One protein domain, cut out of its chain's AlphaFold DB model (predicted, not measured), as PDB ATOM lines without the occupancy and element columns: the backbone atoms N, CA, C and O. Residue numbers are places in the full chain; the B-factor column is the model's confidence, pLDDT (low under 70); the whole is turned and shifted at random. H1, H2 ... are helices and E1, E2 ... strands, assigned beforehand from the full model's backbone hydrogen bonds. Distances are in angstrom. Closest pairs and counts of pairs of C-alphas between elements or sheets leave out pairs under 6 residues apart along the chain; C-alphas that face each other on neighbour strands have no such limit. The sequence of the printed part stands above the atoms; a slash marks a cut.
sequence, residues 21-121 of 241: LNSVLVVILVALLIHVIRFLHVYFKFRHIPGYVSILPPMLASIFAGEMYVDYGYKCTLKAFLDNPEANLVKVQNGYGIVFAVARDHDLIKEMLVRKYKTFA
ATOM      1  N   LEU A  21       4.766  17.176 -30.483       96.25
ATOM      2  CA  LEU A  21       5.610  15.982 -30.463       96.25
ATOM      3  C   LEU A  21       7.088  16.336 -30.245       96.25
ATOM      4  O   LEU A  21       7.743  15.743 -29.388       96.25
ATOM      5  N   ASN A  22       7.595  17.342 -30.961       96.31
ATOM      6  CA  ASN A  22       8.965  17.827 -30.797       96.31
ATOM      7  C   ASN A  22       9.206  18.379 -29.387       96.31
ATOM      8  O   ASN A  22      10.240  18.099 -28.783       96.31
ATOM      9  N   SER A  23       8.245  19.124 -28.838       96.56
ATOM     10  CA  SER A  23       8.342  19.671 -27.480       96.56
ATOM     11  C   SER A  23       8.407  18.557 -26.433       96.56
ATOM     12  O   SER A  23       9.267  18.584 -25.554       96.56
ATOM     13  N   VAL A  24       7.558  17.533 -26.560       97.25
ATOM     14  CA  VAL A  24       7.574  16.350 -25.685       97.25
ATOM     15  C   VAL A  24       8.903  15.602 -25.804       97.25
ATOM     16  O   VAL A  24       9.500  15.252 -24.785       97.25
ATOM     17  N   LEU A  25       9.413  15.409 -27.023       97.50
ATOM     18  CA  LEU A  25      10.695  14.746 -27.258       97.50
ATOM     19  C   LEU A  25      11.857  15.493 -26.588       97.50
ATOM     20  O   LEU A  25      12.685  14.869 -25.927       97.50
ATOM     21  N   VAL A  26      11.901  16.824 -26.706       97.94
ATOM     22  CA  VAL A  26      12.926  17.653 -26.051       97.94
ATOM     23  C   VAL A  26      12.860  17.506 -24.530       97.94
ATOM     24  O   VAL A  26      13.895  17.311 -23.895       97.94
ATOM     25  N   VAL A  27      11.662  17.531 -23.938       97.88
ATOM     26  CA  VAL A  27      11.489  17.333 -22.488       97.88
ATOM     27  C   VAL A  27      11.997  15.957 -22.049       97.88
ATOM     28  O   VAL A  27      12.716  15.861 -21.053       97.88
ATOM     29  N   ILE A  28      11.690  14.899 -22.807       96.44
ATOM     30  CA  ILE A  28      12.177  13.538 -22.531       96.44
ATOM     31  C   ILE A  28      13.709  13.484 -22.609       96.44
ATOM     32  O   ILE A  28      14.348  12.942 -21.708       96.44
ATOM     33  N   LEU A  29      14.315  14.075 -23.643       97.00
ATOM     34  CA  LEU A  29      15.771  14.107 -23.808       97.00
ATOM     35  C   LEU A  29      16.466  14.846 -22.658       97.00
ATOM     36  O   LEU A  29      17.461  14.356 -22.125       97.00
ATOM     37  N   VAL A  30      15.922  15.988 -22.230       97.81
ATOM     38  CA  VAL A  30      16.444  16.739 -21.077       97.81
ATOM     39  C   VAL A  30      16.320  15.918 -19.791       97.81
ATOM     40  O   VAL A  30      17.276  15.848 -19.018       97.81
ATOM     41  N   ALA A  31      15.188  15.246 -19.568       95.44
ATOM     42  CA  ALA A  31      14.996  14.381 -18.406       95.44
ATOM     43  C   ALA A  31      15.994  13.206 -18.382       95.44
ATOM     44  O   ALA A  31      16.583  12.921 -17.337       95.44
ATOM     45  N   LEU A  32      16.241  12.572 -19.534       94.94
ATOM     46  CA  LEU A  32      17.243  11.511 -19.681       94.94
ATOM     47  C   LEU A  32      18.660  12.026 -19.414       94.94
ATOM     48  O   LEU A  32      19.416  11.379 -18.692       94.94
ATOM     49  N   LEU A  33      19.012  13.205 -19.933       96.94
ATOM     50  CA  LEU A  33      20.317  13.816 -19.689       96.94
ATOM     51  C   LEU A  33      20.532  14.090 -18.195       96.94
ATOM     52  O   LEU A  33      21.568  13.722 -17.641       96.94
ATOM     53  N   ILE A  34      19.537  14.676 -17.519       96.88
ATOM     54  CA  ILE A  34      19.581  14.917 -16.070       96.88
ATOM     55  C   ILE A  34      19.739  13.596 -15.306       96.88
ATOM     56  O   ILE A  34      20.543  13.519 -14.374       96.88
ATOM     57  N   HIS A  35      19.003  12.551 -15.697       95.25
ATOM     58  CA  HIS A  35      19.109  11.221 -15.093       95.25
ATOM     59  C   HIS A  35      20.516  10.638 -15.234       95.25
ATOM     60  O   HIS A  35      21.090  10.204 -14.238       95.25
ATOM     61  N   VAL A  36      21.105  10.688 -16.433       96.38
ATOM     62  CA  VAL A  36      22.467  10.190 -16.696       96.38
ATOM     63  C   VAL A  36      23.506  10.968 -15.892       96.38
ATOM     64  O   VAL A  36      24.368  10.358 -15.262       96.38
ATOM     65  N   ILE A  37      23.410  12.300 -15.839       97.62
ATOM     66  CA  ILE A  37      24.332  13.129 -15.048       97.62
ATOM     67  C   ILE A  37      24.250  12.756 -13.561       97.62
ATOM     68  O   ILE A  37      25.279  12.552 -12.915       97.62
ATOM     69  N   ARG A  38      23.034  12.612 -13.013       96.94
ATOM     70  CA  ARG A  38      22.828  12.195 -11.615       96.94
ATOM     71  C   ARG A  38      23.350  10.783 -11.357       96.94
ATOM     72  O   ARG A  38      24.023  10.568 -10.352       96.94
ATOM     73  N   PHE A  39      23.084   9.846 -12.267       97.00
ATOM     74  CA  PHE A  39      23.604   8.480 -12.214       97.00
ATOM     75  C   PHE A  39      25.134   8.473 -12.144       97.00
ATOM     76  O   PHE A  39      25.700   7.865 -11.236       97.00
ATOM     77  N   LEU A  40      25.802   9.185 -13.059       97.62
ATOM     78  CA  LEU A  40      27.261   9.251 -13.117       97.62
ATOM     79  C   LEU A  40      27.841   9.898 -11.858       97.62
ATOM     80  O   LEU A  40      28.815   9.392 -11.306       97.62
ATOM     81  N   HIS A  41      27.221  10.969 -11.358       97.56
ATOM     82  CA  HIS A  41      27.648  11.614 -10.119       97.56
ATOM     83  C   HIS A  41      27.636  10.639  -8.928       97.56
ATOM     84  O   HIS A  41      28.635  10.520  -8.216       97.56
ATOM     85  N   VAL A  42      26.536   9.903  -8.732       96.62
ATOM     86  CA  VAL A  42      26.414   8.893  -7.665       96.62
ATOM     87  C   VAL A  42      27.397   7.741  -7.887       96.62
ATOM     88  O   VAL A  42      28.090   7.335  -6.951       96.62
ATOM     89  N   TYR A  43      27.517   7.269  -9.129       96.94
ATOM     90  CA  TYR A  43      28.426   6.188  -9.499       96.94
ATOM     91  C   TYR A  43      29.875   6.529  -9.149       96.94
ATOM     92  O   TYR A  43      30.529   5.760  -8.442       96.94
ATOM     93  N   PHE A  44      30.367   7.697  -9.575       97.69
ATOM     94  CA  PHE A  44      31.739   8.118  -9.303       97.69
ATOM     95  C   PHE A  44      31.981   8.369  -7.813       97.69
ATOM     96  O   PHE A  44      33.022   7.956  -7.300       97.69
ATOM     97  N   LYS A  45      31.015   8.965  -7.101       97.44
ATOM     98  CA  LYS A  45      31.105   9.205  -5.653       97.44
ATOM     99  C   LYS A  45      31.301   7.908  -4.861       97.44
ATOM    100  O   LYS A  45      32.124   7.863  -3.949       97.44
ATOM    101  N   PHE A  46      30.592   6.841  -5.228       96.94
ATOM    102  CA  PHE A  46      30.610   5.565  -4.503       96.94
ATOM    103  C   PHE A  46      31.312   4.436  -5.260       96.94
ATOM    104  O   PHE A  46      31.097   3.262  -4.959       96.94
ATOM    105  N   ARG A  47      32.158   4.745  -6.251       96.12
ATOM    106  CA  ARG A  47      32.827   3.733  -7.097       96.12
ATOM    107  C   ARG A  47      33.691   2.734  -6.322       96.12
ATOM    108  O   ARG A  47      33.909   1.635  -6.803       96.12
ATOM    109  N   HIS A  48      34.173   3.135  -5.149       95.69
ATOM    110  CA  HIS A  48      35.050   2.343  -4.289       95.69
ATOM    111  C   HIS A  48      34.311   1.250  -3.501       95.69
ATOM    112  O   HIS A  48      34.957   0.348  -2.983       95.69
ATOM    113  N   ILE A  49      32.978   1.325  -3.400       96.44
ATOM    114  CA  ILE A  49      32.162   0.304  -2.735       96.44
ATOM    115  C   ILE A  49      31.722  -0.712  -3.799       96.44
ATOM    116  O   ILE A  49      31.125  -0.295  -4.801       96.44
ATOM    117  N   PRO A  50      32.001  -2.015  -3.612       96.38
ATOM    118  CA  PRO A  50      31.609  -3.047  -4.563       96.38
ATOM    119  C   PRO A  50      30.091  -3.248  -4.584       96.38
ATOM    120  O   PRO A  50      29.394  -2.932  -3.619       96.38
ATOM    121  N   GLY A  51      29.570  -3.792  -5.681       96.50
ATOM    122  CA  GLY A  51      28.193  -4.272  -5.744       96.50
ATOM    123  C   GLY A  51      27.545  -4.141  -7.118       96.50
ATOM    124  O   GLY A  51      28.229  -4.124  -8.139       96.50
ATOM    125  N   TYR A  52      26.216  -4.065  -7.138       96.62
ATOM    126  CA  TYR A  52      25.410  -4.075  -8.356       96.62
ATOM    127  C   TYR A  52      25.121  -2.655  -8.853       96.62
ATOM    128  O   TYR A  52      24.789  -1.767  -8.065       96.62
ATOM    129  N   VAL A  53      25.225  -2.440 -10.166       96.75
ATOM    130  CA  VAL A  53      24.935  -1.152 -10.802       96.75
ATOM    131  C   VAL A  53      24.082  -1.371 -12.049       96.75
ATOM    132  O   VAL A  53      24.481  -2.088 -12.961       96.75
ATOM    133  N   SER A  54      22.944  -0.688 -12.110       95.50
ATOM    134  CA  SER A  54      22.079  -0.575 -13.279       95.50
ATOM    135  C   SER A  54      21.784   0.895 -13.554       95.50
ATOM    136  O   SER A  54      21.502   1.671 -12.642       95.50
ATOM    137  N   ILE A  55      21.839   1.300 -14.824       95.62
ATOM    138  CA  ILE A  55      21.485   2.667 -15.239       95.62
ATOM    139  C   ILE A  55      19.973   2.915 -15.179       95.62
ATOM    140  O   ILE A  55      19.525   4.060 -15.073       95.62
ATOM    141  N   LEU A  56      19.180   1.844 -15.240       94.12
ATOM    142  CA  LEU A  56      17.731   1.930 -15.255       94.12
ATOM    143  C   LEU A  56      17.200   2.270 -13.857       94.12
ATOM    144  O   LEU A  56      17.688   1.725 -12.863       94.12
ATOM    145  N   PRO A  57      16.178   3.139 -13.759       90.06
ATOM    146  CA  PRO A  57      15.432   3.308 -12.525       90.06
ATOM    147  C   PRO A  57      14.924   1.959 -11.987       90.06
ATOM    148  O   PRO A  57      14.521   1.111 -12.788       90.06
ATOM    149  N   PRO A  58      14.857   1.783 -10.655       86.00
ATOM    150  CA  PRO A  58      14.448   0.539 -10.004       86.00
ATOM    151  C   PRO A  58      13.172  -0.110 -10.577       86.00
ATOM    152  O   PRO A  58      13.161  -1.300 -10.863       86.00
ATOM    153  N   MET A  59      12.122   0.688 -10.808       87.62
ATOM    154  CA  MET A  59      10.832   0.219 -11.336       87.62
ATOM    155  C   MET A  59      10.931  -0.296 -12.778       87.62
ATOM    156  O   MET A  59      10.351  -1.321 -13.116       87.62
ATOM    157  N   LEU A  60      11.670   0.404 -13.643       91.00
ATOM    158  CA  LEU A  60      11.850  -0.039 -15.027       91.00
ATOM    159  C   LEU A  60      12.718  -1.293 -15.074       91.00
ATOM    160  O   LEU A  60      12.398  -2.231 -15.792       91.00
ATOM    161  N   ALA A  61      13.784  -1.320 -14.274       90.62
ATOM    162  CA  ALA A  61      14.671  -2.468 -14.172       90.62
ATOM    163  C   ALA A  61      13.914  -3.740 -13.743       90.62
ATOM    164  O   ALA A  61      14.095  -4.780 -14.372       90.62
ATOM    165  N   SER A  62      13.011  -3.642 -12.757       90.75
ATOM    166  CA  SER A  62      12.188  -4.778 -12.324       90.75
ATOM    167  C   SER A  62      11.174  -5.216 -13.388       90.75
ATOM    168  O   SER A  62      11.022  -6.409 -13.628       90.75
ATOM    169  N   ILE A  63      10.531  -4.269 -14.089       92.12
ATOM    170  CA  ILE A  63       9.603  -4.579 -15.194       92.12
ATOM    171  C   ILE A  63      10.322  -5.332 -16.319       92.12
ATOM    172  O   ILE A  63       9.826  -6.355 -16.781       92.12
ATOM    173  N   PHE A  64      11.501  -4.863 -16.741       92.06
ATOM    174  CA  PHE A  64      12.279  -5.534 -17.787       92.06
ATOM    175  C   PHE A  64      12.820  -6.899 -17.349       92.06
ATOM    176  O   PHE A  64      13.023  -7.764 -18.196       92.06
ATOM    177  N   ALA A  65      13.031  -7.102 -16.048       90.12
ATOM    178  CA  ALA A  65      13.384  -8.401 -15.488       90.12
ATOM    179  C   ALA A  65      12.182  -9.358 -15.371       90.12
ATOM    180  O   ALA A  65      12.386 -10.553 -15.187       90.12
ATOM    181  N   GLY A  66      10.943  -8.862 -15.486       90.94
ATOM    182  CA  GLY A  66       9.736  -9.656 -15.240       90.94
ATOM    183  C   GLY A  66       9.541 -10.008 -13.762       90.94
ATOM    184  O   GLY A  66       8.911 -11.015 -13.454       90.94
ATOM    185  N   GLU A  67      10.091  -9.202 -12.850       88.88
ATOM    186  CA  GLU A  67      10.120  -9.480 -11.412       88.88
ATOM    187  C   GLU A  67       9.403  -8.390 -10.609       88.88
ATOM    188  O   GLU A  67       9.331  -7.221 -11.002       88.88
ATOM    189  N   MET A  68       8.886  -8.762  -9.435       85.81
ATOM    190  CA  MET A  68       8.343  -7.792  -8.489       85.81
ATOM    191  C   MET A  68       9.464  -6.868  -7.999       85.81
ATOM    192  O   MET A  68      10.575  -7.314  -7.732       85.81
ATOM    193  N   TYR A  69       9.162  -5.581  -7.823       83.31
ATOM    194  CA  TYR A  69      10.122  -4.560  -7.388       83.31
ATOM    195  C   TYR A  69      10.989  -4.972  -6.183       83.31
ATOM    196  O   TYR A  69      12.208  -4.790  -6.191       83.31
ATOM    197  N   VAL A  70      10.354  -5.528  -5.145       83.69
ATOM    198  CA  VAL A  70      11.027  -5.923  -3.900       83.69
ATOM    199  C   VAL A  70      11.936  -7.134  -4.125       83.69
ATOM    200  O   VAL A  70      13.090  -7.116  -3.698       83.69
ATOM    201  N   ASP A  71      11.444  -8.148  -4.843       87.31
ATOM    202  CA  ASP A  71      12.208  -9.354  -5.182       87.31
ATOM    203  C   ASP A  71      13.416  -9.026  -6.074       87.31
ATOM    204  O   ASP A  71      14.539  -9.441  -5.789       87.31
ATOM    205  N   TYR A  72      13.226  -8.167  -7.077       89.69
ATOM    206  CA  TYR A  72      14.310  -7.691  -7.934       89.69
ATOM    207  C   TYR A  72      15.421  -7.007  -7.122       89.69
ATOM    208  O   TYR A  72      16.611  -7.283  -7.308       89.69
ATOM    209  N   GLY A  73      15.054  -6.142  -6.169       89.56
ATOM    210  CA  GLY A  73      16.008  -5.494  -5.263       89.56
ATOM    211  C   GLY A  73      16.776  -6.495  -4.391       89.56
ATOM    212  O   GLY A  73      17.998  -6.376  -4.235       89.56
ATOM    213  N   TYR A  74      16.084  -7.513  -3.870       90.81
ATOM    214  CA  TYR A  74      16.699  -8.610  -3.122       90.81
ATOM    215  C   TYR A  74      17.692  -9.396  -3.988       90.81
ATOM    216  O   TYR A  74      18.845  -9.561  -3.591       90.81
ATOM    217  N   LYS A  75      17.303  -9.798  -5.201       93.94
ATOM    218  CA  LYS A  75      18.165 -10.528  -6.144       93.94
ATOM    219  C   LYS A  75      19.395  -9.731  -6.555       93.94
ATOM    220  O   LYS A  75      20.491 -10.287  -6.583       93.94
ATOM    221  N   CYS A  76      19.255  -8.429  -6.805       94.62
ATOM    222  CA  CYS A  76      20.394  -7.548  -7.079       94.62
ATOM    223  C   CYS A  76      21.369  -7.493  -5.895       94.62
ATOM    224  O   CYS A  76      22.584  -7.546  -6.087       94.62
ATOM    225  N   THR A  77      20.842  -7.422  -4.670       95.19
ATOM    226  CA  THR A  77      21.644  -7.421  -3.437       95.19
ATOM    227  C   THR A  77      22.353  -8.758  -3.235       95.19
ATOM    228  O   THR A  77      23.550  -8.792  -2.959       95.19
ATOM    229  N   LEU A  78      21.632  -9.865  -3.413       95.00
ATOM    230  CA  LEU A  78      22.184 -11.209  -3.306       95.00
ATOM    231  C   LEU A  78      23.287 -11.423  -4.344       95.00
ATOM    232  O   LEU A  78      24.382 -11.845  -3.987       95.00
ATOM    233  N   LYS A  79      23.037 -11.048  -5.603       95.56
ATOM    234  CA  LYS A  79      24.040 -11.071  -6.669       95.56
ATOM    235  C   LYS A  79      25.274 -10.247  -6.300       95.56
ATOM    236  O   LYS A  79      26.384 -10.737  -6.446       95.56
ATOM    237  N   ALA A  80      25.095  -9.041  -5.763       96.75
ATOM    238  CA  ALA A  80      26.211  -8.198  -5.339       96.75
ATOM    239  C   ALA A  80      27.108  -8.883  -4.290       96.75
ATOM    240  O   ALA A  80      28.329  -8.776  -4.389       96.75
ATOM    241  N   PHE A  81      26.528  -9.603  -3.325       96.44
ATOM    242  CA  PHE A  81      27.291 -10.380  -2.339       96.44
ATOM    243  C   PHE A  81      27.893 -11.669  -2.908       96.44
ATOM    244  O   PHE A  81      28.973 -12.062  -2.479       96.44
ATOM    245  N   LEU A  82      27.221 -12.330  -3.853       95.81
ATOM    246  CA  LEU A  82      27.764 -13.512  -4.532       95.81
ATOM    247  C   LEU A  82      28.979 -13.149  -5.393       95.81
ATOM    248  O   LEU A  82      29.987 -13.849  -5.350       95.81
ATOM    249  N   ASP A  83      28.906 -12.027  -6.109       96.75
ATOM    250  CA  ASP A  83      29.995 -11.517  -6.945       96.75
ATOM    251  C   ASP A  83      31.148 -10.936  -6.099       96.75
ATOM    252  O   ASP A  83      32.274 -10.814  -6.575       96.75
ATOM    253  N   ASN A  84      30.884 -10.577  -4.836       96.00
ATOM    254  CA  ASN A  84      31.859  -9.996  -3.910       96.00
ATOM    255  C   ASN A  84      31.807 -10.714  -2.547       96.00
ATOM    256  O   ASN A  84      31.363 -10.122  -1.559       96.00
ATOM    257  N   PRO A  85      32.259 -11.980  -2.460       94.38
ATOM    258  CA  PRO A  85      32.066 -12.808  -1.272       94.38
ATOM    259  C   PRO A  85      32.776 -12.258  -0.035       94.38
ATOM    260  O   PRO A  85      32.267 -12.426   1.062       94.38
ATOM    261  N   GLU A  86      33.897 -11.557  -0.180       94.25
ATOM    262  CA  GLU A  86      34.627 -10.970   0.955       94.25
ATOM    263  C   GLU A  86      34.092  -9.587   1.371       94.25
ATOM    264  O   GLU A  86      34.572  -8.983   2.330       94.25
ATOM    265  N   ALA A  87      33.101  -9.044   0.654       94.50
ATOM    266  CA  ALA A  87      32.558  -7.733   0.963       94.50
ATOM    267  C   ALA A  87      31.596  -7.797   2.157       94.50
ATOM    268  O   ALA A  87      30.559  -8.461   2.138       94.50
ATOM    269  N   ASN A  88      31.906  -7.014   3.185       94.81
ATOM    270  CA  ASN A  88      31.030  -6.807   4.338       94.81
ATOM    271  C   ASN A  88      29.826  -5.900   4.036       94.81
ATOM    272  O   ASN A  88      28.762  -6.025   4.650       94.81
ATOM    273  N   LEU A  89      30.028  -4.996   3.079       95.19
ATOM    274  CA  LEU A  89      29.109  -3.972   2.614       95.19
ATOM    275  C   LEU A  89      29.101  -4.010   1.088       95.19
ATOM    276  O   LEU A  89      30.162  -3.938   0.465       95.19
ATOM    277  N   VAL A  90      27.913  -4.035   0.497       96.81
ATOM    278  CA  VAL A  90      27.733  -3.861  -0.946       96.81
ATOM    279  C   VAL A  90      26.794  -2.701  -1.227       96.81
ATOM    280  O   VAL A  90      25.919  -2.369  -0.423       96.81
ATOM    281  N   LYS A  91      26.961  -2.076  -2.389       96.81
ATOM    282  CA  LYS A  91      26.001  -1.109  -2.921       96.81
ATOM    283  C   LYS A  91      25.122  -1.756  -3.986       96.81
ATOM    284  O   LYS A  91      25.587  -2.555  -4.793       96.81
ATOM    285  N   VAL A  92      23.868  -1.343  -4.036       96.56
ATOM    286  CA  VAL A  92      22.953  -1.604  -5.145       96.56
ATOM    287  C   VAL A  92      22.518  -0.249  -5.677       96.56
ATOM    288  O   VAL A  92      21.792   0.487  -5.011       96.56
ATOM    289  N   GLN A  93      23.023   0.111  -6.853       96.19
ATOM    290  CA  GLN A  93      22.694   1.359  -7.524       96.19
ATOM    291  C   GLN A  93      21.786   1.069  -8.717       96.19
ATOM    292  O   GLN A  93      22.202   0.406  -9.659       96.19
ATOM    293  N   ASN A  94      20.576   1.614  -8.694       93.62
ATOM    294  CA  ASN A  94      19.594   1.499  -9.768       93.62
ATOM    295  C   ASN A  94      19.196   2.921 -10.180       93.62
ATOM    296  O   ASN A  94      18.540   3.652  -9.430       93.62
ATOM    297  N   GLY A  95      19.665   3.364 -11.345       93.19
ATOM    298  CA  GLY A  95      19.611   4.765 -11.737       93.19
ATOM    299  C   GLY A  95      20.396   5.642 -10.754       93.19
ATOM    300  O   GLY A  95      21.517   5.323 -10.353       93.19
ATOM    301  N   TYR A  96      19.815   6.766 -10.344       91.62
ATOM    302  CA  TYR A  96      20.423   7.625  -9.323       91.62
ATOM    303  C   TYR A  96      20.132   7.162  -7.881       91.62
ATOM    304  O   TYR A  96      20.674   7.744  -6.942       91.62
ATOM    305  N   GLY A  97      19.270   6.156  -7.691       91.12
ATOM    306  CA  GLY A  97      18.981   5.576  -6.382       91.12
ATOM    307  C   GLY A  97      20.098   4.634  -5.946       91.12
ATOM    308  O   GLY A  97      20.592   3.845  -6.750       91.12
ATOM    309  N   ILE A  98      20.491   4.709  -4.675       93.06
ATOM    310  CA  ILE A  98      21.516   3.843  -4.091       93.06
ATOM    311  C   ILE A  98      21.023   3.256  -2.773       93.06
ATOM    312  O   ILE A  98      20.489   3.969  -1.925       93.06
ATOM    313  N   VAL A  99      21.226   1.954  -2.613       92.50
ATOM    314  CA  VAL A  99      20.992   1.215  -1.374       92.50
ATOM    315  C   VAL A  99      22.309   0.592  -0.940       92.50
ATOM    316  O   VAL A  99      23.051   0.049  -1.755       92.50
ATOM    317  N   PHE A 100      22.601   0.680   0.351       94.44
ATOM    318  CA  PHE A 100      23.745   0.032   0.972       94.44
ATOM    319  C   PHE A 100      23.248  -1.167   1.770       94.44
ATOM    320  O   PHE A 100      22.405  -1.009   2.651       94.44
ATOM    321  N   ALA A 101      23.760  -2.352   1.458       94.38
ATOM    322  CA  ALA A 101      23.412  -3.580   2.152       94.38
ATOM    323  C   ALA A 101      24.612  -4.079   2.957       94.38
ATOM    324  O   ALA A 101      25.715  -4.218   2.428       94.38
ATOM    325  N   VAL A 102      24.379  -4.356   4.240       94.06
ATOM    326  CA  VAL A 102      25.375  -4.874   5.185       94.06
ATOM    327  C   VAL A 102      24.901  -6.242   5.653       94.06
ATOM    328  O   VAL A 102      23.774  -6.359   6.126       94.06
ATOM    329  N   ALA A 103      25.745  -7.266   5.532       88.25
ATOM    330  CA  ALA A 103      25.382  -8.628   5.940       88.25
ATOM    331  C   ALA A 103      26.407  -9.288   6.874       88.25
ATOM    332  O   ALA A 103      26.025 -10.120   7.693       88.25
ATOM    333  N   ARG A 104      27.696  -8.929   6.769       86.12
ATOM    334  CA  ARG A 104      28.794  -9.665   7.432       86.12
ATOM    335  C   ARG A 104      29.590  -8.859   8.456       86.12
ATOM    336  O   ARG A 104      30.467  -9.406   9.112       86.12
ATOM    337  N   ASP A 105      29.265  -7.584   8.640       93.75
ATOM    338  CA  ASP A 105      29.904  -6.735   9.645       93.75
ATOM    339  C   ASP A 105      29.007  -6.605  10.877       93.75
ATOM    340  O   ASP A 105      28.075  -5.799  10.914       93.75
ATOM    341  N   HIS A 106      29.273  -7.443  11.879       94.06
ATOM    342  CA  HIS A 106      28.513  -7.466  13.126       94.06
ATOM    343  C   HIS A 106      28.517  -6.104  13.833       94.06
ATOM    344  O   HIS A 106      27.483  -5.675  14.356       94.06
ATOM    345  N   ASP A 107      29.657  -5.414  13.844       95.56
ATOM    346  CA  ASP A 107      29.791  -4.150  14.556       95.56
ATOM    347  C   ASP A 107      29.038  -3.039  13.837       95.56
ATOM    348  O   ASP A 107      28.331  -2.271  14.492       95.56
ATOM    349  N   LEU A 108      29.084  -3.009  12.504       93.81
ATOM    350  CA  LEU A 108      28.297  -2.078  11.703       93.81
ATOM    351  C   LEU A 108      26.794  -2.357  11.818       93.81
ATOM    352  O   LEU A 108      26.018  -1.424  12.017       93.81
ATOM    353  N   ILE A 109      26.367  -3.623  11.769       94.44
ATOM    354  CA  ILE A 109      24.957  -4.003  11.956       94.44
ATOM    355  C   ILE A 109      24.468  -3.563  13.340       94.44
ATOM    356  O   ILE A 109      23.407  -2.949  13.460       94.44
ATOM    357  N   LYS A 110      25.249  -3.818  14.394       95.25
ATOM    358  CA  LYS A 110      24.924  -3.387  15.761       95.25
ATOM    359  C   LYS A 110      24.911  -1.866  15.889       95.25
ATOM    360  O   LYS A 110      24.034  -1.306  16.552       95.25
ATOM    361  N   GLU A 111      25.863  -1.186  15.260       94.88
ATOM    362  CA  GLU A 111      25.920   0.269  15.222       94.88
ATOM    363  C   GLU A 111      24.656   0.840  14.569       94.88
ATOM    364  O   GLU A 111      24.021   1.712  15.156       94.88
ATOM    365  N   MET A 112      24.239   0.310  13.417       92.31
ATOM    366  CA  MET A 112      23.063   0.775  12.675       92.31
ATOM    367  C   MET A 112      21.745   0.443  13.383       92.31
ATOM    368  O   MET A 112      20.920   1.330  13.585       92.31
ATOM    369  N   LEU A 113      21.547  -0.817  13.782       90.88
ATOM    370  CA  LEU A 113      20.254  -1.313  14.265       90.88
ATOM    371  C   LEU A 113      20.023  -1.108  15.765       90.88
ATOM    372  O   LEU A 113      18.874  -1.119  16.202       90.88
ATOM    373  N   VAL A 114      21.081  -0.942  16.568       91.19
ATOM    374  CA  VAL A 114      20.966  -0.836  18.035       91.19
ATOM    375  C   VAL A 114      21.422   0.524  18.540       91.19
ATOM    376  O   VAL A 114      20.685   1.178  19.274       91.19
ATOM    377  N   ARG A 115      22.626   0.977  18.174       93.44
ATOM    378  CA  ARG A 115      23.182   2.230  18.722       93.44
ATOM    379  C   ARG A 115      22.612   3.469  18.032       93.44
ATOM    380  O   ARG A 115      22.251   4.431  18.704       93.44
ATOM    381  N   LYS A 116      22.489   3.428  16.706       92.44
ATOM    382  CA  LYS A 116      22.021   4.525  15.844       92.44
ATOM    383  C   LYS A 116      20.689   4.223  15.165       92.44
ATOM    384  O   LYS A 116      20.369   4.818  14.142       92.44
ATOM    385  N   TYR A 117      19.867   3.371  15.774       87.88
ATOM    386  CA  TYR A 117      18.563   2.981  15.224       87.88
ATOM    387  C   TYR A 117      17.639   4.179  14.929       87.88
ATOM    388  O   TYR A 117      16.776   4.105  14.068       87.88
ATOM    389  N   LYS A 118      17.833   5.305  15.632       88.00
ATOM    390  CA  LYS A 118      17.104   6.566  15.421       88.00
ATOM    391  C   LYS A 118      17.537   7.335  14.172       88.00
ATOM    392  O   LYS A 118      16.797   8.179  13.687       88.00
ATOM    393  N   THR A 119      18.763   7.104  13.708       89.50
ATOM    394  CA  THR A 119      19.328   7.729  12.505       89.50
ATOM    395  C   THR A 119      18.909   6.968  11.251       89.50
ATOM    396  O   THR A 119      18.713   7.574  10.203       89.50
ATOM    397  N   PHE A 120      18.749   5.650  11.367       87.75
ATOM    398  CA  PHE A 120      18.294   4.776  10.293       87.75
ATOM    399  C   PHE A 120      16.795   4.509  10.440       87.75
ATOM    400  O   PHE A 120      16.384   3.442  10.895       87.75
ATOM    401  N   ALA A 121      15.988   5.512  10.087       83.69
ATOM    402  CA  ALA A 121      14.538   5.374  10.064       83.69
ATOM    403  C   ALA A 121      14.106   4.338   9.016       83.69
ATOM    404  O   ALA A 121      14.729   4.202   7.956       83.69
TER     405      ALA A 121
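This is residues 21 to 121 of the 241 residues of the protein "Predicted protein" of Naegleria gruberi (UniProt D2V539). A small three-stranded sheet has helix H3 packed slantwise over one face and the short helix H2 near one end of its strands, while the long helix H1 reaches away from the sheet as an arm whose residues 21 to 33 stick out. H4 sits past the far end of the E2 and E3 hairpin, so that H1 and H4 lie towards opposite ends of the long axis. The printed part has 101 residues, with four named helices and three named strands in the order H1 E1 H2 H3 E2 E3 H4; the sheet is mixed, in the order E1 E2 E3, and the class is mixed, helices and strands. The whole is loose, with a radius of gyration of the C-alphas of 16.3 A, and elongated, spanning 54 by 28 by 25 A.

In the sheet, E2, residues 89 to 94, is the inner strand, and E1, residues 51 to 54, is its parallel neighbour at 2 degrees, with N 52 and O 91 2.9 A apart, within hydrogen-bond range. E3, residues 97 to 102, is antiparallel to E2 at 159 degrees and forms a hairpin with it; N 92 and O 99 are 2.8 A apart, within hydrogen-bond range. H3, residues 69 to 83, is on the sheet at a height of 8.5 A and lies over E2, slantwise to the strands at 45 degrees on the local plane; the closest C-alphas of H3 and E2 are those of Thr 77 and Val 92, 6.2 A apart. H2, residues 58 to 65, touches residues 69 to 73 of H3 alone, about perpendicular at 81 degrees, with the C-alphas of Ser 62 and Tyr 69 closest at 5.4 A. H2 and H3 make two layers with the sheet, helices on one face of it, and E1, H2, H3 and E2 form a strand-helix-strand unit, two parallel neighbour strands with helices between, with a right-handed crossover. H1, residues 21 to 45, only grazes the sheet with its residues 38 to 43, and H4, residues 106 to 115, only grazes it with residues 108 to 112, only just on it with 5 pairs of C-alphas within 10 A. H1 is apart from H2, H3 and H4. In H1, H2, H3 and H4 every O i to N i+4 pair is within hydrogen-bond range.

E2 and E3 are 16.5 A and 16.8 A long from first to last C-alpha, and E1 10.4 A. H1 is 36.2 A long, from C-alpha 21 at (5.610, 15.982, -30.463) to C-alpha 45 at (31.105, 9.205, -5.653). H3 is 21.1 A long, H2 10.5 A, and H4 12.4 A, ending with C-alpha 115 at (23.182, 2.230, 18.722).

The C-alphas farthest apart are those of Leu 21 and Asp 107, at 54.9 A. Residues 21 to 33 of H1 and residues 114 to 119 stand free; the body without them has 82 residues and spans 36 by 28 by 28 A. The printed part has no cut, and the six links between named elements are tight. The mean pLDDT of the printed part is 93.7, and no printed residue is under 70.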